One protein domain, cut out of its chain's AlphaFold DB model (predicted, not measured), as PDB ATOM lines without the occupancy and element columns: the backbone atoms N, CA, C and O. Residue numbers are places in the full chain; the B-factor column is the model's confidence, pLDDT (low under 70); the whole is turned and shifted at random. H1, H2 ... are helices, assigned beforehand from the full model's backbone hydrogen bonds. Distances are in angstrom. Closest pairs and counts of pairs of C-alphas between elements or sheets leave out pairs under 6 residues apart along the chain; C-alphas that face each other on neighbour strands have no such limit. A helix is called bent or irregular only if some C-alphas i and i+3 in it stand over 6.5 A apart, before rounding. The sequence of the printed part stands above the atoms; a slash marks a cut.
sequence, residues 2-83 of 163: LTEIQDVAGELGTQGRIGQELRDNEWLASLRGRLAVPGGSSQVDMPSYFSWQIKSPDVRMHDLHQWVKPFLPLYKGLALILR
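AT A GLANCE: This is residues 2 to 83 of the 163 residues of an uncharacterized protein of Pusillimonas sp. (strain T7-7) (UniProt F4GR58). What shape? It is a loose loop: H1, H2 and H3 lead to H4, and bent H5 returns to H1. How large? The 82 printed residues include five named helices, all helix; the radius of gyration of the C-alphas is 16.6 A, the spans 52 by 27 by 24 A.

IN THESE COORDINATES: What begins? H1, residues 2 to 13, begins at (-56.976, 20.912, -9.474); H2 is 20 to 23, H3 26 to 35, H4 47 to 53. What ends? H5, residues 57 to 83, one helix by hydrogen bonds, is bent: C-alphas 70 and 73 are 7.2 A apart. Arm H5a, 57 to 70, is irregular, C-alphas 67 and 70 being 6.7 A apart; H5b, 73 to 83, ends at C-alpha 83 at (-53.795, 8.286, -13.149).

HOW THE PARTS SIT: What touches? H1 touches H5b; their closest C-alphas, Leu 12 and Pro 73, are 5.3 A apart. Which backbones? In H1, H4 and H5b every O i to N i+4 pair is within hydrogen-bond range.

THE WHOLE: Any cut? The printed part has none. Low confidence? No printed residue is under 70 pLDDT.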
ATOM      1  N   LEU A   2     -56.087  20.019  -8.702       89.00
ATOM      2  CA  LEU A   2     -56.976  20.912  -9.474       89.00
ATOM      3  C   LEU A   2     -56.220  21.843 -10.438       89.00
ATOM      4  O   LEU A   2     -56.584  21.917 -11.605       89.00
ATOM      5  N   THR A   3     -55.134  22.473  -9.982       93.25
ATOM      6  CA  THR A   3     -54.265  23.310 -10.831       93.25
ATOM      7  C   THR A   3     -53.678  22.519 -12.002       93.25
ATOM      8  O   THR A   3     -53.784  22.938 -13.140       93.25
ATOM      9  N   GLU A   4     -53.174  21.311 -11.744       93.38
ATOM     10  CA  GLU A   4     -52.624  20.423 -12.781       93.38
ATOM     11  C   GLU A   4     -53.674  20.035 -13.837       93.38
ATOM     12  O   GLU A   4     -53.367  19.988 -15.025       93.38
ATOM     13  N   ILE A   5     -54.927  19.799 -13.427       93.31
ATOM     14  CA  ILE A   5     -56.042  19.556 -14.356       93.31
ATOM     15  C   ILE A   5     -56.315  20.799 -15.206       93.31
ATOM     16  O   ILE A   5     -56.503  20.668 -16.413       93.31
ATOM     17  N   GLN A   6     -56.334  21.989 -14.600       94.38
ATOM     18  CA  GLN A   6     -56.554  23.247 -15.318       94.38
ATOM     19  C   GLN A   6     -55.443  23.521 -16.336       94.38
ATOM     20  O   GLN A   6     -55.750  23.845 -17.482       94.38
ATOM     21  N   ASP A   7     -54.182  23.326 -15.948       94.12
ATOM     22  CA  ASP A   7     -53.020  23.536 -16.814       94.12
ATOM     23  C   ASP A   7     -53.067  22.596 -18.024       94.12
ATOM     24  O   ASP A   7     -53.001  23.033 -19.173       94.12
ATOM     25  N   VAL A   8     -53.270  21.299 -17.778       94.25
ATOM     26  CA  VAL A   8     -53.350  20.288 -18.836       94.25
ATOM     27  C   VAL A   8     -54.563  20.525 -19.738       94.25
ATOM     28  O   VAL A   8     -54.436  20.454 -20.957       94.25
ATOM     29  N   ALA A   9     -55.728  20.863 -19.178       93.19
ATOM     30  CA  ALA A   9     -56.913  21.194 -19.968       93.19
ATOM     31  C   ALA A   9     -56.703  22.447 -20.836       93.19
ATOM     32  O   ALA A   9     -57.143  22.467 -21.984       93.19
ATOM     33  N   GLY A  10     -56.004  23.465 -20.320       93.62
ATOM     34  CA  GLY A  10     -55.626  24.658 -21.079       93.62
ATOM     35  C   GLY A  10     -54.670  24.341 -22.233       93.62
ATOM     36  O   GLY A  10     -54.901  24.769 -23.367       93.62
ATOM     37  N   GLU A  11     -53.635  23.533 -21.980       91.56
ATOM     38  CA  GLU A  11     -52.704  23.074 -23.018       91.56
ATOM     39  C   GLU A  11     -53.410  22.246 -24.109       91.56
ATOM     40  O   GLU A  11     -53.147  22.453 -25.292       91.56
ATOM     41  N   LEU A  12     -54.330  21.340 -23.747       91.44
ATOM     42  CA  LEU A  12     -55.116  20.585 -24.736       91.44
ATOM     43  C   LEU A  12     -56.094  21.482 -25.504       91.44
ATOM     44  O   LEU A  12     -56.251  21.316 -26.710       91.44
ATOM     45  N   GLY A  13     -56.780  22.400 -24.818       89.31
ATOM     46  CA  GLY A  13     -57.835  23.230 -25.409       89.31
ATOM     47  C   GLY A  13     -57.315  24.283 -26.389       89.31
ATOM     48  O   GLY A  13     -58.028  24.672 -27.310       89.31
ATOM     49  N   THR A  14     -56.067  24.720 -26.220       86.38
ATOM     50  CA  THR A  14     -55.384  25.625 -27.161       86.38
ATOM     51  C   THR A  14     -54.775  24.891 -28.352       86.38
ATOM     52  O   THR A  14     -54.341  25.520 -29.320       86.38
ATOM     53  N   GLN A  15     -54.754  23.558 -28.312       81.06
ATOM     54  CA  GLN A  15     -54.180  22.763 -29.371       81.06
ATOM     55  C   GLN A  15     -55.111  22.717 -30.591       81.06
ATOM     56  O   GLN A  15     -56.302  22.425 -30.489       81.06
ATOM     57  N   GLY A  16     -54.550  22.959 -31.779       84.06
ATOM     58  CA  GLY A  16     -55.231  22.671 -33.040       84.06
ATOM     59  C   GLY A  16     -55.480  21.168 -33.233       84.06
ATOM     60  O   GLY A  16     -55.365  20.353 -32.318       84.06
ATOM     61  N   ARG A  17     -55.781  20.748 -34.467       89.00
ATOM     62  CA  ARG A  17     -55.958  19.317 -34.763       89.00
ATOM     63  C   ARG A  17     -54.688  18.537 -34.390       89.00
ATOM     64  O   ARG A  17     -53.637  18.732 -34.995       89.00
ATOM     65  N   ILE A  18     -54.802  17.615 -33.435       88.94
ATOM     66  CA  ILE A  18     -53.673  16.816 -32.934       88.94
ATOM     67  C   ILE A  18     -52.949  16.129 -34.097       88.94
ATOM     68  O   ILE A  18     -53.584  15.493 -34.946       88.94
ATOM     69  N   GLY A  19     -51.624  16.277 -34.152       88.94
ATOM     70  CA  GLY A  19     -50.768  15.671 -35.175       88.94
ATOM     71  C   GLY A  19     -50.952  16.220 -36.596       88.94
ATOM     72  O   GLY A  19     -50.556  15.546 -37.544       88.94
ATOM     73  N   GLN A  20     -51.573  17.394 -36.776       90.44
ATOM     74  CA  GLN A  20     -51.772  17.987 -38.105       90.44
ATOM     75  C   GLN A  20     -50.444  18.256 -38.819       90.44
ATOM     76  O   GLN A  20     -50.295  17.853 -39.963       90.44
ATOM     77  N   GLU A  21     -49.451  18.790 -38.107       90.19
ATOM     78  CA  GLU A  21     -48.104  19.039 -38.643       90.19
ATOM     79  C   GLU A  21     -47.449  17.777 -39.238       90.19
ATOM     80  O   GLU A  21     -46.746  17.853 -40.240       90.19
ATOM     81  N   LEU A  22     -47.712  16.595 -38.667       92.19
ATOM     82  CA  LEU A  22     -47.189  15.330 -39.197       92.19
ATOM     83  C   LEU A  22     -47.986  14.841 -40.402       92.19
ATOM     84  O   LEU A  22     -47.424  14.186 -41.274       92.19
ATOM     85  N   ARG A  23     -49.294  15.122 -40.442       90.50
ATOM     86  CA  ARG A  23     -50.130  14.812 -41.609       90.50
ATOM     87  C   ARG A  23     -49.764  15.682 -42.808       90.50
ATOM     88  O   ARG A  23     -49.843  15.188 -43.925       90.50
ATOM     89  N   ASP A  24     -49.340  16.916 -42.552       92.88
ATOM     90  CA  ASP A  24     -48.911  17.874 -43.575       92.88
ATOM     91  C   ASP A  24     -47.434  17.686 -43.968       92.88
ATOM     92  O   ASP A  24     -46.971  18.251 -44.956       92.88
ATOM     93  N   ASN A  25     -46.684  16.856 -43.236       94.62
ATOM     94  CA  ASN A  25     -45.328  16.476 -43.606       94.62
ATOM     95  C   ASN A  25     -45.357  15.461 -44.762       94.62
ATOM     96  O   ASN A  25     -45.587  14.266 -44.558       94.62
ATOM     97  N   GLU A  26     -45.082  15.940 -45.977       93.69
ATOM     98  CA  GLU A  26     -45.104  15.136 -47.206       93.69
ATOM     99  C   GLU A  26     -44.202  13.899 -47.138       93.69
ATOM    100  O   GLU A  26     -44.578  12.818 -47.597       93.69
ATOM    101  N   TRP A  27     -43.022  14.029 -46.522       94.69
ATOM    102  CA  TRP A  27     -42.097  12.911 -46.391       94.69
ATOM    103  C   TRP A  27     -42.675  11.830 -45.474       94.69
ATOM    104  O   TRP A  27     -42.792  10.685 -45.910       94.69
ATOM    105  N   LEU A  28     -43.138  12.178 -44.265       94.62
ATOM    106  CA  LEU A  28     -43.797  11.228 -43.354       94.62
ATOM    107  C   LEU A  28     -45.049  10.600 -43.988       94.62
ATOM    108  O   LEU A  28     -45.271   9.391 -43.863       94.62
ATOM    109  N   ALA A  29     -45.845  11.394 -44.708       92.56
ATOM    110  CA  ALA A  29     -47.013  10.911 -45.435       92.56
ATOM    111  C   ALA A  29     -46.632   9.877 -46.509       92.56
ATOM    112  O   ALA A  29     -47.305   8.848 -46.625       92.56
ATOM    113  N   SER A  30     -45.528  10.102 -47.235       90.88
ATOM    114  CA  SER A  30     -45.004   9.161 -48.234       90.88
ATOM    115  C   SER A  30     -44.549   7.832 -47.615       90.88
ATOM    116  O   SER A  30     -44.757   6.773 -48.210       90.88
ATOM    117  N   LEU A  31     -44.001   7.860 -46.391       92.88
ATOM    118  CA  LEU A  31     -43.551   6.648 -45.699       92.88
ATOM    119  C   LEU A  31     -44.729   5.776 -45.253       92.88
ATOM    120  O   LEU A  31     -44.677   4.552 -45.368       92.88
ATOM    121  N   ARG A  32     -45.810   6.400 -44.766       90.31
ATOM    122  CA  ARG A  32     -46.978   5.705 -44.201       90.31
ATOM    123  C   ARG A  32     -47.591   4.687 -45.166       90.31
ATOM    124  O   ARG A  32     -47.966   3.600 -44.739       90.31
ATOM    125  N   GLY A  33     -47.688   5.028 -46.452       83.69
ATOM    126  CA  GLY A  33     -48.254   4.133 -47.468       83.69
ATOM    127  C   GLY A  33     -47.397   2.889 -47.714       83.69
ATOM    128  O   GLY A  33     -47.935   1.802 -47.891       83.69
ATOM    129  N   ARG A  34     -46.067   3.035 -47.673       87.69
ATOM    130  CA  ARG A  34     -45.112   1.934 -47.878       87.69
ATOM    131  C   ARG A  34     -45.024   1.010 -46.666       87.69
ATOM    132  O   ARG A  34     -45.016  -0.203 -46.838       87.69
ATOM    133  N   LEU A  35     -45.046   1.569 -45.454       89.38
ATOM    134  CA  LEU A  35     -45.019   0.796 -44.204       89.38
ATOM    135  C   LEU A  35     -46.250  -0.103 -44.015       89.38
ATOM    136  O   LEU A  35     -46.167  -1.100 -43.304       89.38
ATOM    137  N   ALA A  36     -47.381   0.234 -44.640       89.75
ATOM    138  CA  ALA A  36     -48.584  -0.596 -44.617       89.75
ATOM    139  C   ALA A  36     -48.497  -1.823 -45.548       89.75
ATOM    140  O   ALA A  36     -49.310  -2.739 -45.426       89.75
ATOM    141  N   VAL A  37     -47.536  -1.852 -46.479       89.50
ATOM    142  CA  VAL A  37     -47.332  -2.973 -47.403       89.50
ATOM    143  C   VAL A  37     -46.396  -3.993 -46.749       89.50
ATOM    144  O   VAL A  37     -45.282  -3.627 -46.367       89.50
ATOM    145  N   PRO A  38     -46.784  -5.278 -46.638       89.25
ATOM    146  CA  PRO A  38     -45.878  -6.326 -46.180       89.25
ATOM    147  C   PRO A  38     -44.589  -6.341 -47.011       89.25
ATOM    148  O   PRO A  38     -44.636  -6.435 -48.234       89.25
ATOM    149  N   GLY A  39     -43.437  -6.210 -46.351       85.56
ATOM    150  CA  GLY A  39     -42.129  -6.127 -47.012       85.56
ATOM    151  C   GLY A  39     -41.776  -4.757 -47.610       85.56
ATOM    152  O   GLY A  39     -40.625  -4.549 -47.974       85.56
ATOM    153  N   GLY A  40     -42.702  -3.792 -47.630       84.94
ATOM    154  CA  GLY A  40     -42.505  -2.461 -48.217       84.94
ATOM    155  C   GLY A  40     -41.580  -1.528 -47.432       84.94
ATOM    156  O   GLY A  40     -41.411  -0.381 -47.830       84.94
ATOM    157  N   SER A  41     -40.994  -1.998 -46.328       86.31
ATOM    158  CA  SER A  41     -40.035  -1.273 -45.488       86.31
ATOM    159  C   SER A  41     -38.569  -1.552 -45.834       86.31
ATOM    160  O   SER A  41     -37.673  -1.148 -45.087       86.31
ATOM    161  N   SER A  42     -38.302  -2.248 -46.944       90.19
ATOM    162  CA  SER A  42     -36.938  -2.495 -47.407       90.19
ATOM    163  C   SER A  42     -36.235  -1.187 -47.807       90.19
ATOM    164  O   SER A  42     -36.868  -0.197 -48.178       90.19
ATOM    165  N   GLN A  43     -34.900  -1.176 -47.767       91.81
ATOM    166  CA  GLN A  43     -34.110  -0.007 -48.184       91.81
ATOM    167  C   GLN A  43     -34.300   0.327 -49.672       91.81
ATOM    168  O   GLN A  43     -34.176   1.487 -50.057       91.81
ATOM    169  N   VAL A  44     -34.619  -0.678 -50.496       91.38
ATOM    170  CA  VAL A  44     -34.883  -0.513 -51.932       91.38
ATOM    171  C   VAL A  44     -36.256   0.125 -52.162       91.38
ATOM    172  O   VAL A  44     -36.393   0.982 -53.031       91.38
ATOM    173  N   ASP A  45     -37.255  -0.232 -51.350       90.62
ATOM    174  CA  ASP A  45     -38.620   0.301 -51.453       90.62
ATOM    175  C   ASP A  45     -38.777   1.685 -50.801       90.62
ATOM    176  O   ASP A  45     -39.639   2.476 -51.198       90.62
ATOM    177  N   MET A  46     -37.941   1.992 -49.800       93.25
ATOM    178  CA  MET A  46     -37.950   3.249 -49.045       93.25
ATOM    179  C   MET A  46     -36.544   3.876 -48.926       93.25
ATOM    180  O   MET A  46     -36.056   4.109 -47.813       93.25
ATOM    181  N   PRO A  47     -35.879   4.225 -50.043       93.69
ATOM    182  CA  PRO A  47     -34.505   4.734 -50.017       93.69
ATOM    183  C   PRO A  47     -34.377   6.075 -49.277       93.69
ATOM    184  O   PRO A  47     -33.371   6.331 -48.616       93.69
ATOM    185  N   SER A  48     -35.414   6.921 -49.317       94.88
ATOM    186  CA  SER A  48     -35.444   8.180 -48.560       94.88
ATOM    187  C   SER A  48     -35.521   7.952 -47.045       94.88
ATOM    188  O   SER A  48     -34.941   8.720 -46.280       94.88
ATOM    189  N   TYR A  49     -36.187   6.880 -46.604       95.31
ATOM    190  CA  TYR A  49     -36.221   6.487 -45.197       95.31
ATOM    191  C   TYR A  49     -34.866   5.954 -44.741       95.31
ATOM    192  O   TYR A  49     -34.359   6.394 -43.712       95.31
ATOM    193  N   PHE A  50     -34.230   5.096 -45.541       95.50
ATOM    194  CA  PHE A  50     -32.876   4.624 -45.255       95.50
ATOM    195  C   PHE A  50     -31.864   5.780 -45.174       95.50
ATOM    196  O   PHE A  50     -31.070   5.848 -44.239       95.50
ATOM    197  N   SER A  51     -31.955   6.747 -46.092       96.69
ATOM    198  CA  SER A  51     -31.143   7.969 -46.053       96.69
ATOM    199  C   SER A  51     -31.322   8.754 -44.744       96.69
ATOM    200  O   SER A  51     -30.350   9.226 -44.157       96.69
ATOM    201  N   TRP A  52     -32.549   8.841 -44.215       97.00
ATOM    202  CA  TRP A  52     -32.783   9.428 -42.893       97.00
ATOM    203  C   TRP A  52     -32.178   8.588 -41.754       97.00
ATOM    204  O   TRP A  52     -31.612   9.154 -40.820       97.00
ATOM    205  N   GLN A  53     -32.243   7.255 -41.832       95.88
ATOM    206  CA  GLN A  53     -31.712   6.351 -40.800       95.88
ATOM    207  C   GLN A  53     -30.192   6.445 -40.622       95.88
ATOM    208  O   GLN A  53     -29.715   6.263 -39.501       95.88
ATOM    209  N   ILE A  54     -29.447   6.740 -41.690       97.31
ATOM    210  CA  ILE A  54     -27.980   6.873 -41.650       97.31
ATOM    211  C   ILE A  54     -27.499   8.265 -41.213       97.31
ATOM    212  O   ILE A  54     -26.296   8.479 -41.067       97.31
ATOM    213  N   LYS A  55     -28.412   9.220 -40.984       98.19
ATOM    214  CA  LYS A  55     -28.064  10.506 -40.365       98.19
ATOM    215  C   LYS A  55     -27.523  10.292 -38.948       98.19
ATOM    216  O   LYS A  55     -27.839   9.300 -38.280       98.19
ATOM    217  N   SER A  56     -26.745  11.261 -38.459       98.50
ATOM    218  CA  SER A  56     -26.221  11.211 -37.092       98.50
ATOM    219  C   SER A  56     -27.354  11.069 -36.059       98.50
ATOM    220  O   SER A  56     -28.481  11.522 -36.303       98.50
ATOM    221  N   PRO A  57     -27.087  10.440 -34.899       98.38
ATOM    222  CA  PRO A  57     -28.077  10.305 -33.832       98.38
ATOM    223  C   PRO A  57     -28.719  11.636 -33.428       98.38
ATOM    224  O   PRO A  57     -29.933  11.677 -33.251       98.38
ATOM    225  N   ASP A  58     -27.942  12.721 -33.365       98.44
ATOM    226  CA  ASP A  58     -28.435  14.046 -32.968       98.44
ATOM    227  C   ASP A  58     -29.480  14.599 -33.938       98.44
ATOM    228  O   ASP A  58     -30.516  15.111 -33.514       98.44
ATOM    229  N   VAL A  59     -29.256  14.445 -35.249       98.31
ATOM    230  CA  VAL A  59     -30.213  14.905 -36.266       98.31
ATOM    231  C   VAL A  59     -31.501  14.090 -36.189       98.31
ATOM    232  O   VAL A  59     -32.591  14.656 -36.187       98.31
ATOM    233  N   ARG A  60     -31.393  12.761 -36.059       98.19
ATOM    234  CA  ARG A  60     -32.577  11.900 -35.921       98.19
ATOM    235  C   ARG A  60     -33.355  12.206 -34.642       98.19
ATOM    236  O   ARG A  60     -34.580  12.231 -34.674       98.19
ATOM    237  N   MET A  61     -32.660  12.462 -33.535       98.19
ATOM    238  CA  MET A  61     -33.281  12.825 -32.262       98.19
ATOM    239  C   MET A  61     -34.008  14.169 -32.357       98.19
ATOM    240  O   MET A  61     -35.136  14.290 -31.883       98.19
ATOM    241  N   HIS A  62     -33.400  15.162 -33.013       98.12
ATOM    242  CA  HIS A  62     -34.043  16.447 -33.274       98.12
ATOM    243  C   HIS A  62     -35.343  16.278 -34.070       98.12
ATOM    244  O   HIS A  62     -36.389  16.759 -33.632       98.12
ATOM    245  N   ASP A  63     -35.290  15.550 -35.188       96.88
ATOM    246  CA  ASP A  63     -36.456  15.276 -36.035       96.88
ATOM    247  C   ASP A  63     -37.572  14.572 -35.235       96.88
ATOM    248  O   ASP A  63     -38.723  15.013 -35.237       96.88
ATOM    249  N   LEU A  64     -37.226  13.528 -34.469       96.44
ATOM    250  CA  LEU A  64     -38.169  12.797 -33.616       96.44
ATOM    251  C   LEU A  64     -38.800  13.690 -32.542       96.44
ATOM    252  O   LEU A  64     -40.008  13.613 -32.320       96.44
ATOM    253  N   HIS A  65     -38.025  14.560 -31.890       96.44
ATOM    254  CA  HIS A  65     -38.568  15.504 -30.912       96.44
ATOM    255  C   HIS A  65     -39.568  16.468 -31.545       96.44
ATOM    256  O   HIS A  65     -40.622  16.703 -30.952       96.44
ATOM    257  N   GLN A  66     -39.279  16.990 -32.742       94.75
ATOM    258  CA  GLN A  66     -40.227  17.839 -33.469       94.75
ATOM    259  C   GLN A  66     -41.512  17.076 -33.797       94.75
ATOM    260  O   GLN A  66     -42.598  17.601 -33.582       94.75
ATOM    261  N   TRP A  67     -41.419  15.820 -34.237       95.25
ATOM    262  CA  TRP A  67     -42.603  15.023 -34.577       95.25
ATOM    263  C   TRP A  67     -43.410  14.565 -33.354       95.25
ATOM    264  O   TRP A  67     -44.625  14.406 -33.435       95.25
ATOM    265  N   VAL A  68     -42.776  14.361 -32.200       95.12
ATOM    266  CA  VAL A  68     -43.482  13.970 -30.967       95.12
ATOM    267  C   VAL A  68     -44.107  15.173 -30.265       95.12
ATOM    268  O   VAL A  68     -45.156  15.031 -29.637       95.12
ATOM    269  N   LYS A  69     -43.504  16.363 -30.373       92.62
ATOM    270  CA  LYS A  69     -43.925  17.573 -29.651       92.62
ATOM    271  C   LYS A  69     -45.428  17.883 -29.777       92.62
ATOM    272  O   LYS A  69     -46.037  18.129 -28.733       92.62
ATOM    273  N   PRO A  70     -46.072  17.792 -30.959       92.50
ATOM    274  CA  PRO A  70     -47.513  17.994 -31.084       92.50
ATOM    275  C   PRO A  70     -48.363  16.983 -30.310       92.50
ATOM    276  O   PRO A  70     -49.544  17.212 -30.124       92.50
ATOM    277  N   PHE A  71     -47.840  15.854 -29.849       93.75
ATOM    278  CA  PHE A  71     -48.614  14.891 -29.056       93.75
ATOM    279  C   PHE A  71     -48.452  15.093 -27.550       93.75
ATOM    280  O   PHE A  71     -49.167  14.453 -26.781       93.75
ATOM    281  N   LEU A  72     -47.550  15.977 -27.108       93.06
ATOM    282  CA  LEU A  72     -47.257  16.163 -25.687       93.06
ATOM    283  C   LEU A  72     -48.453  16.662 -24.865       93.06
ATOM    284  O   LEU A  72     -48.657  16.093 -23.791       93.06
ATOM    285  N   PRO A  73     -49.271  17.636 -25.316       93.62
ATOM    286  CA  PRO A  73     -50.447  18.034 -24.548       93.62
ATOM    287  C   PRO A  73     -51.418  16.861 -24.387       93.62
ATOM    288  O   PRO A  73     -51.744  16.493 -23.262       93.62
ATOM    289  N   LEU A  74     -51.775  16.177 -25.485       94.56
ATOM    290  CA  LEU A  74     -52.607  14.969 -25.437       94.56
ATOM    291  C   LEU A  74     -52.033  13.908 -24.483       94.56
ATOM    292  O   LEU A  74     -52.775  13.342 -23.683       94.56
ATOM    293  N   TYR A  75     -50.726  13.643 -24.552       95.25
ATOM    294  CA  TYR A  75     -50.051  12.691 -23.671       95.25
ATOM    295  C   TYR A  75     -50.213  13.073 -22.197       95.25
ATOM    296  O   TYR A  75     -50.609  12.224 -21.401       95.25
ATOM    297  N   LYS A  76     -49.966  14.339 -21.833       95.06
ATOM    298  CA  LYS A  76     -50.156  14.834 -20.459       95.06
ATOM    299  C   LYS A  76     -51.610  14.672 -20.009       95.06
ATOM    300  O   LYS A  76     -51.847  14.179 -18.909       95.06
ATOM    301  N   GLY A  77     -52.567  15.006 -20.879       95.06
ATOM    302  CA  GLY A  77     -54.005  14.798 -20.665       95.06
ATOM    303  C   GLY A  77     -54.353  13.355 -20.343       95.06
ATOM    304  O   GLY A  77     -54.939  13.072 -19.297       95.06
ATOM    305  N   LEU A  78     -53.946  12.436 -21.218       95.75
ATOM    306  CA  LEU A  78     -54.190  11.005 -21.061       95.75
ATOM    307  C   LEU A  78     -53.492  10.440 -19.820       95.75
ATOM    308  O   LEU A  78     -54.100   9.673 -19.078       95.75
ATOM    309  N   ALA A  79     -52.241  10.823 -19.566       96.56
ATOM    310  CA  ALA A  79     -51.496  10.381 -18.394       96.56
ATOM    311  C   ALA A  79     -52.183  10.823 -17.093       96.56
ATOM    312  O   ALA A  79     -52.356  10.005 -16.187       96.56
ATOM    313  N   LEU A  80     -52.626  12.083 -17.026       95.75
ATOM    314  CA  LEU A  80     -53.320  12.635 -15.866       95.75
ATOM    315  C   LEU A  80     -54.662  11.938 -15.624       95.75
ATOM    316  O   LEU A  80     -54.889  11.439 -14.522       95.75
ATOM    317  N   ILE A  81     -55.532  11.855 -16.637       95.31
ATOM    318  CA  ILE A  81     -56.861  11.254 -16.454       95.31
ATOM    319  C   ILE A  81     -56.771   9.758 -16.151       95.31
ATOM    320  O   ILE A  81     -57.502   9.266 -15.297       95.31
ATOM    321  N   LEU A  82     -55.837   9.028 -16.775       96.62
ATOM    322  CA  LEU A  82     -55.629   7.613 -16.476       96.62
ATOM    323  C   LEU A  82     -55.049   7.395 -15.077       96.62
ATOM    324  O   LEU A  82     -55.329   6.356 -14.484       96.62
ATOM    325  N   ARG A  83     -54.249   8.329 -14.546       95.50
ATOM    326  CA  ARG A  83     -53.795   8.286 -13.149       95.50
ATOM    327  C   ARG A  83     -54.983   8.461 -12.204       95.50
ATOM    328  O   ARG A  83     -55.253   7.556 -11.427       95.50
TER     329      ARG A  83